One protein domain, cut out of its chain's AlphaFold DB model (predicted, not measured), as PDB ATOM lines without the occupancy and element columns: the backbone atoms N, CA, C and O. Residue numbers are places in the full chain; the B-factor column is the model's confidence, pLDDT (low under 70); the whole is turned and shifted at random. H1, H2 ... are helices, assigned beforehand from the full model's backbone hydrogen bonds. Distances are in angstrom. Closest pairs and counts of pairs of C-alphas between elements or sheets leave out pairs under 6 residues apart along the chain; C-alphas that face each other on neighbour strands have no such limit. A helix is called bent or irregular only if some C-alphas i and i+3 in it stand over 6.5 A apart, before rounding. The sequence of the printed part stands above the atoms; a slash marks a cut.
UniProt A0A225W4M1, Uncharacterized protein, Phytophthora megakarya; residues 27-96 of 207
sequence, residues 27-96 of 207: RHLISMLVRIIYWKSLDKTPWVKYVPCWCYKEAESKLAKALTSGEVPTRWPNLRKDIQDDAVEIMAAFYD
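This is residues 27 to 96 of the 207 residues of an uncharacterized protein of Phytophthora megakarya (UniProt A0A225W4M1). One helix, H1, stands in the middle of a loose ring that the rest of the printed part draws round it: the short H2, the long H3, the loop of residues 70 to 85 and the last helix, H4. H3 crosses H1 at a steep angle and packs on it, while H2 and H4 touch no other helix, with H4 set off at the far end of the long loop. The printed part has 70 residues with four named helices, H1, H2, H3 and H4 along the chain, and no named strand; the class is all helix. The whole is compact, with a radius of gyration of the C-alphas of 12.2 A and spans of 36 by 25 by 20 A.

H1, residues 27 to 38, and H3, residues 53 to 69, touch, with 14 pairs of C-alphas within 8 A. Their closest C-alphas are those of Val 34 and Ala 59, 5.1 A apart. The two run the same way at a steep tilt of 67 degrees, and their centres are 8.6 A apart. H2, residues 46 to 50, is only just apart from H1, the closest C-alphas of the two being 8.1 A from each other. H2 is apart from H3 too, although a tight link joins them. H4, residues 86 to 96, is apart from H1, from H2 and from H3. In H1, H3 and H4 every O i to N i+4 pair is within hydrogen-bond range; in H2 it is 0 of 1, beside 1 of 2 O i to N i+3 pairs.

H1 begins at C-alpha 27, at (64.912, 107.043, 101.369), and measures 16.8 A from first to last C-alpha. H2, residues 46 to 50, is 8.4 A long; it is neither bent nor irregular, but only just: C-alphas 46 and 49 are 6.5 A apart. H3 runs from C-alpha 53, at (55.558, 117.390, 97.778), to C-alpha 69 over 24.7 A, and with 17 residues it is the longest helix. H4, residues 86 to 96, measures 15.3 A and ends at C-alpha 96, at (82.557, 109.022, 102.021).

The C-alphas farthest apart are those of Thr 68 and Gln 84, at 36.7 A. The first and last printed C-alphas, of Arg 27 and Asp 96, are 17.8 A apart. The printed part has no cut. H1 to H2 is a short link of 7 residues, H2 to H3 a tight one of 2, and H3 to H4 a long one of 16. The mean pLDDT of the printed part is 80.1; residues 78 to 96 are under 70, and the mean of H4 is 59.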
ATOM      1  N   ARG A  27      64.426 106.994  99.981       87.31
ATOM      2  CA  ARG A  27      64.912 107.043 101.369       87.31
ATOM      3  C   ARG A  27      66.066 108.025 101.541       87.31
ATOM      4  O   ARG A  27      66.108 108.740 102.547       87.31
ATOM      5  N   HIS A  28      66.968 108.071 100.569       85.50
ATOM      6  CA  HIS A  28      68.098 108.991 100.554       85.50
ATOM      7  C   HIS A  28      67.624 110.420 100.310       85.50
ATOM      8  O   HIS A  28      67.978 111.307 101.085       85.50
ATOM      9  N   LEU A  29      66.729 110.628  99.340       86.38
ATOM     10  CA  LEU A  29      66.116 111.930  99.069       86.38
ATOM     11  C   LEU A  29      65.433 112.513 100.317       86.38
ATOM     12  O   LEU A  29      65.671 113.662 100.683       86.38
ATOM     13  N   ILE A  30      64.642 111.706 101.030       91.25
ATOM     14  CA  ILE A  30      64.010 112.121 102.289       91.25
ATOM     15  C   ILE A  30      65.069 112.486 103.340       91.25
ATOM     16  O   ILE A  30      64.933 113.496 104.027       91.25
ATOM     17  N   SER A  31      66.132 111.690 103.469       89.44
ATOM     18  CA  SER A  31      67.197 111.936 104.454       89.44
ATOM     19  C   SER A  31      67.973 113.224 104.162       89.44
ATOM     20  O   SER A  31      68.326 113.955 105.089       89.44
ATOM     21  N   MET A  32      68.179 113.558 102.886       89.62
ATOM     22  CA  MET A  32      68.735 114.852 102.485       89.62
ATOM     23  C   MET A  32      67.819 116.003 102.886       89.62
ATOM     24  O   MET A  32      68.276 116.956 103.513       89.62
ATOM     25  N   LEU A  33      66.524 115.902 102.573       90.62
ATOM     26  CA  LEU A  33      65.544 116.938 102.902       90.62
ATOM     27  C   LEU A  33      65.491 117.204 104.408       90.62
ATOM     28  O   LEU A  33      65.479 118.361 104.812       90.62
ATOM     29  N   VAL A  34      65.544 116.160 105.243       92.56
ATOM     30  CA  VAL A  34      65.621 116.296 106.710       92.56
ATOM     31  C   VAL A  34      66.792 117.195 107.119       92.56
ATOM     32  O   VAL A  34      66.603 118.129 107.903       92.56
ATOM     33  N   ARG A  35      67.991 116.958 106.567       90.81
ATOM     34  CA  ARG A  35      69.185 117.769 106.856       90.81
ATOM     35  C   ARG A  35      69.010 119.200 106.343       90.81
ATOM     36  O   ARG A  35      69.193 120.145 107.104       90.81
ATOM     37  N   ILE A  36      68.600 119.382 105.091       90.19
ATOM     38  CA  ILE A  36      68.444 120.709 104.473       90.19
ATOM     39  C   ILE A  36      67.438 121.576 105.246       90.19
ATOM     40  O   ILE A  36      67.707 122.755 105.498       90.19
ATOM     41  N   ILE A  37      66.300 120.996 105.644       92.06
ATOM     42  CA  ILE A  37      65.246 121.673 106.413       92.06
ATOM     43  C   ILE A  37      65.766 122.052 107.802       92.06
ATOM     44  O   ILE A  37      65.636 123.209 108.210       92.06
ATOM     45  N   TYR A  38      66.404 121.113 108.509       92.06
ATOM     46  CA  TYR A  38      66.964 121.366 109.840       92.06
ATOM     47  C   TYR A  38      68.010 122.491 109.820       92.06
ATOM     48  O   TYR A  38      67.970 123.406 110.642       92.06
ATOM     49  N   TRP A  39      68.899 122.476 108.822       90.81
ATOM     50  CA  TRP A  39      69.981 123.449 108.659       90.81
ATOM     51  C   TRP A  39      69.577 124.720 107.890       90.81
ATOM     52  O   TRP A  39      70.454 125.503 107.518       90.81
ATOM     53  N   LYS A  40      68.277 124.949 107.634       89.06
ATOM     54  CA  LYS A  40      67.748 126.130 106.917       89.06
ATOM     55  C   LYS A  40      68.486 126.435 105.606       89.06
ATOM     56  O   LYS A  40      68.855 127.575 105.328       89.06
ATOM     57  N   SER A  41      68.748 125.400 104.816       85.44
ATOM     58  CA  SER A  41      69.537 125.502 103.581       85.44
ATOM     59  C   SER A  41      68.722 125.212 102.319       85.44
ATOM     60  O   SER A  41      69.295 124.915 101.273       85.44
ATOM     61  N   LEU A  42      67.391 125.325 102.403       85.06
ATOM     62  CA  LEU A  42      66.482 125.151 101.262       85.06
ATOM     63  C   LEU A  42      66.819 126.138 100.135       85.06
ATOM     64  O   LEU A  42      66.953 125.727  98.989       85.06
ATOM     65  N   ASP A  43      67.079 127.403 100.477       82.56
ATOM     66  CA  ASP A  43      67.393 128.461  99.502       82.56
ATOM     67  C   ASP A  43      68.738 128.257  98.788       82.56
ATOM     68  O   ASP A  43      68.981 128.816  97.723       82.56
ATOM     69  N   LYS A  44      69.636 127.472  99.391       80.06
ATOM     70  CA  LYS A  44      70.981 127.205  98.860       80.06
ATOM     71  C   LYS A  44      71.020 125.988  97.945       80.06
ATOM     72  O   LYS A  44      72.067 125.689  97.388       80.06
ATOM     73  N   THR A  45      69.912 125.264  97.842       81.50
ATOM     74  CA  THR A  45      69.879 123.956  97.202       81.50
ATOM     75  C   THR A  45      68.875 124.011  96.049       81.50
ATOM     76  O   THR A  45      67.703 123.695  96.245       81.50
ATOM     77  N   PRO A  46      69.287 124.454  94.846       75.62
ATOM     78  CA  PRO A  46      68.360 124.807  93.768       75.62
ATOM     79  C   PRO A  46      67.485 123.637  93.298       75.62
ATOM     80  O   PRO A  46      66.356 123.874  92.873       75.62
ATOM     81  N   TRP A  47      67.941 122.386  93.445       80.25
ATOM     82  CA  TRP A  47      67.167 121.197  93.065       80.25
ATOM     83  C   TRP A  47      65.947 120.935  93.956       80.25
ATOM     84  O   TRP A  47      65.018 120.240  93.558       80.25
ATOM     85  N   VAL A  48      65.902 121.508  95.161       85.00
ATOM     86  CA  VAL A  48      64.827 121.281  96.138       85.00
ATOM     87  C   VAL A  48      63.456 121.662  95.559       85.00
ATOM     88  O   VAL A  48      62.470 120.966  95.799       85.00
ATOM     89  N   LYS A  49      63.379 122.678  94.689       83.88
ATOM     90  CA  LYS A  49      62.124 123.099  94.034       83.88
ATOM     91  C   LYS A  49      61.500 122.035  93.112       83.88
ATOM     92  O   LYS A  49      60.302 122.101  92.849       83.88
ATOM     93  N   TYR A  50      62.281 121.056  92.656       82.50
ATOM     94  CA  TYR A  50      61.828 119.983  91.764       82.50
ATOM     95  C   TYR A  50      61.409 118.706  92.513       82.50
ATOM     96  O   TYR A  50      60.915 117.748  91.915       82.50
ATOM     97  N   VAL A  51      61.545 118.693  93.841       84.38
ATOM     98  CA  VAL A  51      61.214 117.543  94.682       84.38
ATOM     99  C   VAL A  51      59.695 117.400  94.843       84.38
ATOM    100  O   VAL A  51      59.017 118.363  95.218       84.38
ATOM    101  N   PRO A  52      59.128 116.191  94.674       86.75
ATOM    102  CA  PRO A  52      57.713 115.952  94.931       86.75
ATOM    103  C   PRO A  52      57.273 116.324  96.356       86.75
ATOM    104  O   PRO A  52      57.938 116.012  97.344       86.75
ATOM    105  N   CYS A  53      56.078 116.907  96.491       86.62
ATOM    106  CA  CYS A  53      55.558 117.390  97.778       86.62
ATOM    107  C   CYS A  53      55.412 116.298  98.858       86.62
ATOM    108  O   CYS A  53      55.464 116.594 100.052       86.62
ATOM    109  N   TRP A  54      55.235 115.032  98.469       91.38
ATOM    110  CA  TRP A  54      55.154 113.917  99.415       91.38
ATOM    111  C   TRP A  54      56.491 113.667 100.130       91.38
ATOM    112  O   TRP A  54      56.476 113.322 101.311       91.38
ATOM    113  N   CYS A  55      57.627 113.923  99.468       90.44
ATOM    114  CA  CYS A  55      58.955 113.788 100.065       90.44
ATOM    115  C   CYS A  55      59.150 114.779 101.218       90.44
ATOM    116  O   CYS A  55      59.714 114.417 102.247       90.44
ATOM    117  N   TYR A  56      58.637 116.006 101.078       90.94
ATOM    118  CA  TYR A  56      58.684 117.015 102.138       90.94
ATOM    119  C   TYR A  56      57.887 116.602 103.366       90.94
ATOM    120  O   TYR A  56      58.395 116.685 104.476       90.94
ATOM    121  N   LYS A  57      56.662 116.099 103.176       94.44
ATOM    122  CA  LYS A  57      55.817 115.639 104.291       94.44
ATOM    123  C   LYS A  57      56.481 114.506 105.069       94.44
ATOM    124  O   LYS A  57      56.443 114.485 106.297       94.44
ATOM    125  N   GLU A  58      57.098 113.574 104.350       94.69
ATOM    126  CA  GLU A  58      57.818 112.461 104.963       94.69
ATOM    127  C   GLU A  58      59.084 112.945 105.688       94.69
ATOM    128  O   GLU A  58      59.347 112.527 106.816       94.69
ATOM    129  N   ALA A  59      59.831 113.880 105.095       94.69
ATOM    130  CA  ALA A  59      60.996 114.497 105.722       94.69
ATOM    131  C   ALA A  59      60.626 115.278 106.991       94.69
ATOM    132  O   ALA A  59      61.274 115.109 108.018       94.69
ATOM    133  N   GLU A  60      59.554 116.069 106.970       92.44
ATOM    134  CA  GLU A  60      59.044 116.769 108.154       92.44
ATOM    135  C   GLU A  60      58.609 115.790 109.249       92.44
ATOM    136  O   GLU A  60      58.929 116.002 110.418       92.44
ATOM    137  N   SER A  61      57.941 114.686 108.891       95.56
ATOM    138  CA  SER A  61      57.566 113.642 109.855       95.56
ATOM    139  C   SER A  61      58.792 112.996 110.502       95.56
ATOM    140  O   SER A  61      58.838 112.828 111.724       95.56
ATOM    141  N   LYS A  62      59.808 112.655 109.701       94.44
ATOM    142  CA  LYS A  62      61.066 112.096 110.205       94.44
ATOM    143  C   LYS A  62      61.840 113.091 111.053       94.44
ATOM    144  O   LYS A  62      62.334 112.711 112.109       94.44
ATOM    145  N   LEU A  63      61.909 114.350 110.634       94.00
ATOM    146  CA  LEU A  63      62.563 115.404 111.395       94.00
ATOM    147  C   LEU A  63      61.855 115.622 112.733       94.00
ATOM    148  O   LEU A  63      62.516 115.672 113.760       94.00
ATOM    149  N   ALA A  64      60.523 115.677 112.755       94.69
ATOM    150  CA  ALA A  64      59.761 115.788 113.995       94.69
ATOM    151  C   ALA A  64      60.061 114.621 114.949       94.69
ATOM    152  O   ALA A  64      60.294 114.846 116.133       94.69
ATOM    153  N   LYS A  65      60.129 113.389 114.427       94.75
ATOM    154  CA  LYS A  65      60.513 112.206 115.211       94.75
ATOM    155  C   LYS A  65      61.941 112.306 115.752       94.75
ATOM    156  O   LYS A  65      62.131 112.095 116.946       94.75
ATOM    157  N   ALA A  66      62.906 112.681 114.915       91.62
ATOM    158  CA  ALA A  66      64.301 112.873 115.314       91.62
ATOM    159  C   ALA A  66      64.430 113.944 116.412       91.62
ATOM    160  O   ALA A  66      65.077 113.737 117.432       91.62
ATOM    161  N   LEU A  67      63.707 115.058 116.279       92.50
ATOM    162  CA  LEU A  67      63.678 116.104 117.301       92.50
ATOM    163  C   LEU A  67      63.032 115.627 118.610       92.50
ATOM    164  O   LEU A  67      63.481 116.029 119.680       92.50
ATOM    165  N   THR A  68      62.018 114.757 118.553       94.12
ATOM    166  CA  THR A  68      61.437 114.150 119.764       94.12
ATOM    167  C   THR A  68      62.344 113.110 120.419       94.12
ATOM    168  O   THR A  68      62.291 112.965 121.637       94.12
ATOM    169  N   SER A  69      63.182 112.409 119.649       93.06
ATOM    170  CA  SER A  69      64.185 111.476 120.179       93.06
ATOM    171  C   SER A  69      65.490 112.162 120.598       93.06
ATOM    172  O   SER A  69      66.343 111.513 121.196       93.06
ATOM    173  N   GLY A  70      65.650 113.462 120.321       90.25
ATOM    174  CA  GLY A  70      66.883 114.210 120.576       90.25
ATOM    175  C   GLY A  70      67.997 113.946 119.555       90.25
ATOM    176  O   GLY A  70      69.142 114.327 119.785       90.25
ATOM    177  N   GLU A  71      67.676 113.306 118.432       89.56
ATOM    178  CA  GLU A  71      68.612 113.025 117.350       89.56
ATOM    179  C   GLU A  71      68.778 114.256 116.449       89.56
ATOM    180  O   GLU A  71      67.817 114.786 115.884       89.56
ATOM    181  N   VAL A  72      70.020 114.721 116.313       88.50
ATOM    182  CA  VAL A  72      70.371 115.847 115.443       88.50
ATOM    183  C   VAL A  72      70.867 115.301 114.102       88.50
ATOM    184  O   VAL A  72      71.870 114.585 114.083       88.50
ATOM    185  N   PRO A  73      70.221 115.646 112.971       85.06
ATOM    186  CA  PRO A  73      70.688 115.227 111.656       85.06
ATOM    187  C   PRO A  73      72.117 115.704 111.374       85.06
ATOM    188  O   PRO A  73      72.481 116.833 111.715       85.06
ATOM    189  N   THR A  74      72.899 114.873 110.678       82.44
ATOM    190  CA  THR A  74      74.262 115.200 110.233       82.44
ATOM    191  C   THR A  74      74.323 116.587 109.595       82.44
ATOM    192  O   THR A  74      73.390 117.010 108.899       82.44
ATOM    193  N   ARG A  75      75.423 117.305 109.844       83.00
ATOM    194  CA  ARG A  75      75.610 118.672 109.361       83.00
ATOM    195  C   ARG A  75      75.441 118.753 107.845       83.00
ATOM    196  O   ARG A  75      76.095 118.019 107.114       83.00
ATOM    197  N   TRP A  76      74.581 119.663 107.385       83.00
ATOM    198  CA  TRP A  76      74.467 119.966 105.961       83.00
ATOM    199  C   TRP A  76      75.719 120.731 105.502       83.00
ATOM    200  O   TRP A  76      76.059 121.743 106.135       83.00
ATOM    201  N   PRO A  77      76.431 120.263 104.461       74.56
ATOM    202  CA  PRO A  77      77.613 120.949 103.958       74.56
ATOM    203  C   PRO A  77      77.250 122.352 103.460       74.56
ATOM    204  O   PRO A  77      76.135 122.620 103.007       74.56
ATOM    205  N   ASN A  78      78.191 123.289 103.578       65.38
ATOM    206  CA  ASN A  78      78.005 124.627 103.030       65.38
ATOM    207  C   ASN A  78      78.204 124.562 101.515       65.38
ATOM    208  O   ASN A  78      79.336 124.703 101.060       65.38
ATOM    209  N   LEU A  79      77.117 124.386 100.760       62.12
ATOM    210  CA  LEU A  79      77.153 124.539  99.306       62.12
ATOM    211  C   LEU A  79      77.646 125.950  98.968       62.12
ATOM    212  O   LEU A  79      77.015 126.950  99.339       62.12
ATOM    213  N   ARG A  80      78.832 126.028  98.358       55.00
ATOM    214  CA  ARG A  80      79.389 127.277  97.831       55.00
ATOM    215  C   ARG A  80      78.537 127.703  96.633       55.00
ATOM    216  O   ARG A  80      77.793 126.915  96.074       55.00
ATOM    217  N   LYS A  81      78.566 128.981  96.271       56.66
ATOM    218  CA  LYS A  81      77.608 129.572  95.316       56.66
ATOM    219  C   LYS A  81      77.955 129.269  93.848       56.66
ATOM    220  O   LYS A  81      77.475 129.973  92.963       56.66
ATOM    221  N   ASP A  82      78.776 128.250  93.604       51.03
ATOM    222  CA  ASP A  82      79.520 128.072  92.358       51.03
ATOM    223  C   ASP A  82      79.043 126.830  91.558       51.03
ATOM    224  O   ASP A  82      79.780 126.309  90.741       51.03
ATOM    225  N   ILE A  83      77.801 126.376  91.774       52.28
ATOM    226  CA  ILE A  83      76.762 125.854  90.844       52.28
ATOM    227  C   ILE A  83      77.090 124.716  89.838       52.28
ATOM    228  O   ILE A  83      76.153 124.129  89.308       52.28
ATOM    229  N   GLN A  84      78.329 124.302  89.575       51.22
ATOM    230  CA  GLN A  84      78.602 123.169  88.656       51.22
ATOM    231  C   GLN A  84      79.224 121.949  89.353       51.22
ATOM    232  O   GLN A  84      78.940 120.823  88.953       51.22
ATOM    233  N   ASP A  85      79.982 122.140  90.436       49.91
ATOM    234  CA  ASP A  85      80.559 121.030  91.220       49.91
ATOM    235  C   ASP A  85      79.619 120.508  92.320       49.91
ATOM    236  O   ASP A  85      79.864 119.459  92.907       49.91
ATOM    237  N   ASP A  86      78.501 121.188  92.574       54.78
ATOM    238  CA  ASP A  86      77.641 120.951  93.737       54.78
ATOM    239  C   ASP A  86      76.988 119.560  93.740       54.78
ATOM    240  O   ASP A  86      76.870 118.925  94.787       54.78
ATOM    241  N   ALA A  87      76.571 119.051  92.575       57.53
ATOM    242  CA  ALA A  87      75.995 117.710  92.473       57.53
ATOM    243  C   ALA A  87      77.062 116.625  92.683       57.53
ATOM    244  O   ALA A  87      76.790 115.616  93.330       57.53
ATOM    245  N   VAL A  88      78.282 116.853  92.191       55.94
ATOM    246  CA  VAL A  88      79.419 115.938  92.353       55.94
ATOM    247  C   VAL A  88      79.926 115.964  93.793       55.94
ATOM    248  O   VAL A  88      80.175 114.906  94.355       55.94
ATOM    249  N   GLU A  89      80.001 117.133  94.431       59.25
ATOM    250  CA  GLU A  89      80.400 117.296  95.833       59.25
ATOM    251  C   GLU A  89      79.354 116.702  96.788       59.25
ATOM    252  O   GLU A  89      79.703 116.001  97.740       59.25
ATOM    253  N   ILE A  90      78.060 116.885  96.492       65.19
ATOM    254  CA  ILE A  90      76.979 116.190  97.200       65.19
ATOM    255  C   ILE A  90      77.137 114.669  97.040       65.19
ATOM    256  O   ILE A  90      77.108 113.956  98.043       65.19
ATOM    257  N   MET A  91      77.326 114.166  95.813       64.12
ATOM    258  CA  MET A  91      77.494 112.732  95.524       64.12
ATOM    259  C   MET A  91      78.792 112.139  96.100       64.12
ATOM    260  O   MET A  91      78.808 110.971  96.485       64.12
ATOM    261  N   ALA A  92      79.860 112.924  96.230       64.25
ATOM    262  CA  ALA A  92      81.104 112.517  96.879       64.25
ATOM    263  C   ALA A  92      80.923 112.399  98.399       64.25
ATOM    264  O   ALA A  92      81.289 111.380  98.987       64.25
ATOM    265  N   ALA A  93      80.255 113.372  99.028       60.56
ATOM    266  CA  ALA A  93      79.896 113.296 100.445       60.56
ATOM    267  C   ALA A  93      78.957 112.111 100.761       60.56
ATOM    268  O   ALA A  93      78.930 111.626 101.894       60.56
ATOM    269  N   PHE A  94      78.197 111.626  99.769       58.62
ATOM    270  CA  PHE A  94      77.364 110.427  99.884       58.62
ATOM    271  C   PHE A  94      78.168 109.127 100.024       58.62
ATOM    272  O   PHE A  94      77.752 108.264 100.794       58.62
ATOM    273  N   TYR A  95      79.283 108.980  99.300       56.97
ATOM    274  CA  TYR A  95      80.103 107.760  99.322       56.97
ATOM    275  C   TYR A  95      81.124 107.737 100.467       56.97
ATOM    276  O   TYR A  95      81.443 106.665 100.968       56.97
ATOM    277  N   ASP A  96      81.579 108.901 100.929       56.72
ATOM    278  CA  ASP A  96      82.557 109.022 102.021       56.72
ATOM    279  C   ASP A  96      81.974 108.684 103.414       56.72
ATOM    280  O   ASP A  96      82.696 108.388 104.358       56.72
TER     281      ASP A  96